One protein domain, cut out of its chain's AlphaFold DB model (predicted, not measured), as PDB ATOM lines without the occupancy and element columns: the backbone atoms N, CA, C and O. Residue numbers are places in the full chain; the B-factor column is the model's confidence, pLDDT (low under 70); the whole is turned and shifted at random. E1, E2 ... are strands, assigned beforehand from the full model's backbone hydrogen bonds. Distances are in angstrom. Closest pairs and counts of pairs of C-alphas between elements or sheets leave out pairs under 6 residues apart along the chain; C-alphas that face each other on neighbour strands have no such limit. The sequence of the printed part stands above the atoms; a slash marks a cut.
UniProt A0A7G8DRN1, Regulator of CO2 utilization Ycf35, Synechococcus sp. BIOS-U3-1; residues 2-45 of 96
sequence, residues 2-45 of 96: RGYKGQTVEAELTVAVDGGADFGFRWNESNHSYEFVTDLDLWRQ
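AT A GLANCE: This is residues 2 to 45 of the 96 residues of the protein "Regulator of CO2 utilization Ycf35" of Synechococcus sp. BIOS-U3-1 (UniProt A0A7G8DRN1). With little regular structure, the model is a narrow ribbon of three strands folded back and forth, with loops before E1 and after E3. The strands E1, E2 and E3 form an antiparallel sheet in that order, a meander, each strand the antiparallel neighbour of the one before. The printed part has 44 residues, 15 of them in named elements, all strand with no named helix. It is elongated, 32 by 20 by 15 A, and only just compact, close to loose, with a radius of gyration of the C-alphas of 10.9 A.

HOW THE PARTS SIT: E1, residues 13 to 15, and E2, residues 23 to 28, form a hairpin at 166 degrees; N 15 and O 23 are 2.8 A apart. E2 and E3, residues 33 to 38, form a hairpin at 149 degrees; N 35 and O 26 are 2.8 A apart.

IN THESE COORDINATES: E1 begins at C-alpha 13 (130.386, 105.391, 106.807). E2 is 15.9 A long. E3 is 16.2 A long, ending at C-alpha 38 (140.565, 109.233, 102.295).

THE WHOLE: The farthest C-alphas, Gly 19 and Ser 30, are 33.3 A apart. The printed part has no cut and no long link. Residues 2 to 10 have pLDDT under 70.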
ATOM      1  N   ARG A   2     135.854 115.773 105.863       55.69
ATOM      2  CA  ARG A   2     136.747 116.913 105.588       55.69
ATOM      3  C   ARG A   2     137.922 116.418 104.729       55.69
ATOM      4  O   ARG A   2     138.783 115.723 105.246       55.69
ATOM      5  N   GLY A   3     137.928 116.724 103.431       56.28
ATOM      6  CA  GLY A   3     139.012 116.353 102.509       56.28
ATOM      7  C   GLY A   3     140.009 117.484 102.221       56.28
ATOM      8  O   GLY A   3     139.865 118.609 102.716       56.28
ATOM      9  N   TYR A   4     141.014 117.193 101.384       46.50
ATOM     10  CA  TYR A   4     142.011 118.157 100.903       46.50
ATOM     11  C   TYR A   4     141.352 119.369 100.227       46.50
ATOM     12  O   TYR A   4     140.430 119.230  99.420       46.50
ATOM     13  N   LYS A   5     141.845 120.580 100.517       47.09
ATOM     14  CA  LYS A   5     141.420 121.846  99.877       47.09
ATOM     15  C   LYS A   5     139.907 122.140  99.898       47.09
ATOM     16  O   LYS A   5     139.410 122.864  99.040       47.09
ATOM     17  N   GLY A   6     139.171 121.625 100.884       54.41
ATOM     18  CA  GLY A   6     137.735 121.892 101.021       54.41
ATOM     19  C   GLY A   6     136.845 121.051 100.103       54.41
ATOM     20  O   GLY A   6     135.649 121.318 100.019       54.41
ATOM     21  N   GLN A   7     137.392 120.025  99.441       53.84
ATOM     22  CA  GLN A   7     136.570 119.027  98.763       53.84
ATOM     23  C   GLN A   7     135.963 118.080  99.801       53.84
ATOM     24  O   GLN A   7     136.668 117.434 100.576       53.84
ATOM     25  N   THR A   8     134.634 118.011  99.832       60.75
ATOM     26  CA  THR A   8     133.883 117.073 100.665       60.75
ATOM     27  C   THR A   8     133.305 115.984  99.779       60.75
ATOM     28  O   THR A   8     132.514 116.273  98.884       60.75
ATOM     29  N   VAL A   9     133.677 114.736 100.045       65.62
ATOM     30  CA  VAL A   9     133.011 113.565  99.467       65.62
ATOM     31  C   VAL A   9     132.014 113.036 100.499       65.62
ATOM     32  O   VAL A   9     132.336 112.965 101.696       65.62
ATOM     33  N   GLU A  10     130.800 112.713 100.048       69.94
ATOM     34  CA  GLU A  10     129.847 111.948 100.851       69.94
ATOM     35  C   GLU A  10     130.316 110.499 100.956       69.94
ATOM     36  O   GLU A  10     130.609 109.842  99.957       69.94
ATOM     37  N   ALA A  11     130.386 110.025 102.191       75.38
ATOM     38  CA  ALA A  11     130.600 108.634 102.523       75.38
ATOM     39  C   ALA A  11     129.491 108.220 103.478       75.38
ATOM     40  O   ALA A  11     129.120 108.983 104.372       75.38
ATOM     41  N   GLU A  12     128.987 107.013 103.283       83.50
ATOM     42  CA  GLU A  12     127.912 106.441 104.093       83.50
ATOM     43  C   GLU A  12     128.415 106.038 105.476       83.50
ATOM     44  O   GLU A  12     127.694 106.145 106.465       83.50
ATOM     45  N   LEU A  13     129.683 105.628 105.556       84.31
ATOM     46  CA  LEU A  13     130.386 105.391 106.807       84.31
ATOM     47  C   LEU A  13     131.603 106.305 106.875       84.31
ATOM     48  O   LEU A  13     132.413 106.329 105.954       84.31
ATOM     49  N   THR A  14     131.756 107.036 107.975       86.81
ATOM     50  CA  THR A  14     132.917 107.903 108.217       86.81
ATOM     51  C   THR A  14     133.534 107.572 109.568       86.81
ATOM     52  O   THR A  14     132.822 107.403 110.557       86.81
ATOM     53  N   VAL A  15     134.862 107.515 109.609       85.69
ATOM     54  CA  VAL A  15     135.661 107.355 110.820       85.69
ATOM     55  C   VAL A  15     136.504 108.611 110.989       85.69
ATOM     56  O   VAL A  15     137.323 108.940 110.130       85.69
ATOM     57  N   ALA A  16     136.282 109.315 112.097       84.50
ATOM     58  CA  ALA A  16     137.099 110.459 112.467       84.50
ATOM     59  C   ALA A  16     138.434 109.979 113.041       84.50
ATOM     60  O   ALA A  16     138.464 109.037 113.839       84.50
ATOM     61  N   VAL A  17     139.527 110.621 112.638       80.19
ATOM     62  CA  VAL A  17     140.879 110.198 113.013       80.19
ATOM     63  C   VAL A  17     141.648 111.353 113.634       80.19
ATOM     64  O   VAL A  17     141.833 112.402 113.018       80.19
ATOM     65  N   ASP A  18     142.161 111.142 114.845       79.44
ATOM     66  CA  ASP A  18     142.980 112.149 115.510       79.44
ATOM     67  C   ASP A  18     144.321 112.341 114.790       79.44
ATOM     68  O   ASP A  18     145.061 111.396 114.509       79.44
ATOM     69  N   GLY A  19     144.651 113.603 114.513       74.75
ATOM     70  CA  GLY A  19     145.955 113.992 113.980       74.75
ATOM     71  C   GLY A  19     146.200 113.655 112.503       74.75
ATOM     72  O   GLY A  19     147.342 113.780 112.063       74.75
ATOM     73  N   GLY A  20     145.175 113.272 111.733       75.50
ATOM     74  CA  GLY A  20     145.265 112.962 110.299       75.50
ATOM     75  C   GLY A  20     143.984 113.308 109.533       75.50
ATOM     76  O   GLY A  20     143.117 114.003 110.058       75.50
ATOM     77  N   ALA A  21     143.877 112.853 108.282       81.00
ATOM     78  CA  ALA A  21     142.611 112.915 107.556       81.00
ATOM     79  C   ALA A  21     141.623 111.852 108.048       81.00
ATOM     80  O   ALA A  21     142.006 110.714 108.330       81.00
ATOM     81  N   ASP A  22     140.347 112.237 108.083       88.62
ATOM     82  CA  ASP A  22     139.243 111.293 108.210       88.62
ATOM     83  C   ASP A  22     139.234 110.360 106.996       88.62
ATOM     84  O   ASP A  22     139.564 110.762 105.875       88.62
ATOM     85  N   PHE A  23     138.780 109.132 107.215       89.88
ATOM     86  CA  PHE A  23     138.515 108.192 106.136       89.88
ATOM     87  C   PHE A  23     137.115 107.610 106.260       89.88
ATOM     88  O   PHE A  23     136.452 107.699 107.296       89.88
ATOM     89  N   GLY A  24     136.649 106.974 105.197       91.50
ATOM     90  CA  GLY A  24     135.357 106.322 105.209       91.50
ATOM     91  C   GLY A  24     135.100 105.494 103.972       91.50
ATOM     92  O   GLY A  24     136.001 105.243 103.174       91.50
ATOM     93  N   PHE A  25     133.858 105.048 103.856       92.31
ATOM     94  CA  PHE A  25     133.427 104.120 102.829       92.31
ATOM     95  C   PHE A  25     132.165 104.628 102.154       92.31
ATOM     96  O   PHE A  25     131.246 105.125 102.812       92.31
ATOM     97  N   ARG A  26     132.127 104.490 100.834       91.94
ATOM     98  CA  ARG A  26     130.964 104.807 100.008       91.94
ATOM     99  C   ARG A  26     130.583 103.582  99.198       91.94
ATOM    100  O   ARG A  26     131.472 102.904  98.684       91.94
ATOM    101  N   TRP A  27     129.291 103.305  99.078       91.06
ATOM    102  CA  TRP A  27     128.820 102.257  98.190       91.06
ATOM    103  C   TRP A  27     129.010 102.665  96.727       91.06
ATOM    104  O   TRP A  27     128.618 103.755  96.306       91.06
ATOM    105  N   ASN A  28     129.625 101.790  95.936       91.38
ATOM    106  CA  ASN A  28     129.673 101.923  94.490       91.38
ATOM    107  C   ASN A  28     128.664 100.949  93.865       91.38
ATOM    108  O   ASN A  28     128.901  99.748  93.752       91.38
ATOM    109  N   GLU A  29     127.544 101.510  93.414       94.00
ATOM    110  CA  GLU A  29     126.457 100.806  92.721       94.00
ATOM    111  C   GLU A  29     126.924 100.058  91.462       94.00
ATOM    112  O   GLU A  29     126.398  98.998  91.143       94.00
ATOM    113  N   SER A  30     127.921 100.577  90.734       95.12
ATOM    114  CA  SER A  30     128.329 100.020  89.434       95.12
ATOM    115  C   SER A  30     129.084  98.695  89.542       95.12
ATOM    116  O   SER A  30     129.016  97.872  88.631       95.12
ATOM    117  N   ASN A  31     129.805  98.489  90.644       93.50
ATOM    118  CA  ASN A  31     130.598  97.285  90.892       93.50
ATOM    119  C   ASN A  31     130.164  96.535  92.161       93.50
ATOM    120  O   ASN A  31     130.809  95.554  92.528       93.50
ATOM    121  N   HIS A  32     129.083  96.985  92.807       91.75
ATOM    122  CA  HIS A  32     128.528  96.437  94.044       91.75
ATOM    123  C   HIS A  32     129.580  96.235  95.141       91.75
ATOM    124  O   HIS A  32     129.664  95.173  95.764       91.75
ATOM    125  N   SER A  33     130.412  97.253  95.366       90.06
ATOM    126  CA  SER A  33     131.463  97.203  96.381       90.06
ATOM    127  C   SER A  33     131.604  98.520  97.136       90.06
ATOM    128  O   SER A  33     131.227  99.582  96.646       90.06
ATOM    129  N   TYR A  34     132.161  98.449  98.343       89.62
ATOM    130  CA  TYR A  34     132.534  99.645  99.088       89.62
ATOM    131  C   TYR A  34     133.875 100.189  98.604       89.62
ATOM    132  O   TYR A  34     134.881  99.479  98.575       89.62
ATOM    133  N   GLU A  35     133.901 101.480  98.297       91.81
ATOM    134  CA  GLU A  35     135.119 102.227  98.009       91.81
ATOM    135  C   GLU A  35     135.646 102.875  99.277       91.81
ATOM    136  O   GLU A  35     134.899 103.525 100.009       91.81
ATOM    137  N   PHE A  36     136.949 102.743  99.510       92.88
ATOM    138  CA  PHE A  36     137.630 103.474 100.564       92.88
ATOM    139  C   PHE A  36     137.955 104.896 100.109       92.88
ATOM    140  O   PHE A  36     138.591 105.098  99.075       92.88
ATOM    141  N   VAL A  37     137.542 105.880 100.900       91.44
ATOM    142  CA  VAL A  37     137.709 107.304 100.615       91.44
ATOM    143  C   VAL A  37     138.528 107.931 101.734       91.44
ATOM    144  O   VAL A  37     138.106 107.937 102.887       91.44
ATOM    145  N   THR A  38     139.695 108.470 101.391       89.75
ATOM    146  CA  THR A  38     140.565 109.233 102.295       89.75
ATOM    147  C   THR A  38     141.425 110.197 101.483       89.75
ATOM    148  O   THR A  38     141.598 110.022 100.276       89.75
ATOM    149  N   ASP A  39     142.018 111.175 102.156       88.50
ATOM    150  CA  ASP A  39     143.186 111.884 101.641       88.50
ATOM    151  C   ASP A  39     144.453 111.072 101.967       88.50
ATOM    152  O   ASP A  39     144.751 110.820 103.138       88.50
ATOM    153  N   LEU A  40     145.161 110.617 100.931       88.50
ATOM    154  CA  LEU A  40     146.381 109.819 101.072       88.50
ATOM    155  C   LEU A  40     147.589 110.660 101.502       88.50
ATOM    156  O   LEU A  40     148.423 110.167 102.257       88.50
ATOM    157  N   ASP A  41     147.659 111.930 101.100       88.50
ATOM    158  CA  ASP A  41     148.743 112.839 101.498       88.50
ATOM    159  C   ASP A  41     148.639 113.204 102.989       88.50
ATOM    160  O   ASP A  41     149.627 113.544 103.648       88.50
ATOM    161  N   LEU A  42     147.431 113.106 103.549       88.38
ATOM    162  CA  LEU A  42     147.143 113.305 104.969       88.38
ATOM    163  C   LEU A  42     147.020 111.992 105.762       88.38
ATOM    164  O   LEU A  42     146.624 112.015 106.936       88.38
ATOM    165  N   TRP A  43     147.408 110.856 105.175       88.69
ATOM    166  CA  TRP A  43     147.453 109.573 105.869       88.69
ATOM    167  C   TRP A  43     148.629 109.520 106.853       88.69
ATOM    168  O   TRP A  43     149.757 109.166 106.517       88.69
ATOM    169  N   ARG A  44     148.361 109.879 108.110       87.88
ATOM    170  CA  ARG A  44     149.365 109.921 109.192       87.88
ATOM    171  C   ARG A  44     149.298 108.724 110.141       87.88
ATOM    172  O   ARG A  44     149.796 108.789 111.261       87.88
ATOM    173  N   GLN A  45     148.669 107.636 109.704       86.56
ATOM    174  CA  GLN A  45     148.554 106.421 110.502       86.56
ATOM    175  C   GLN A  45     149.847 105.597 110.448       86.56
ATOM    176  O   GLN A  45     150.529 105.583 109.424       86.56
TER     177      GLN A  45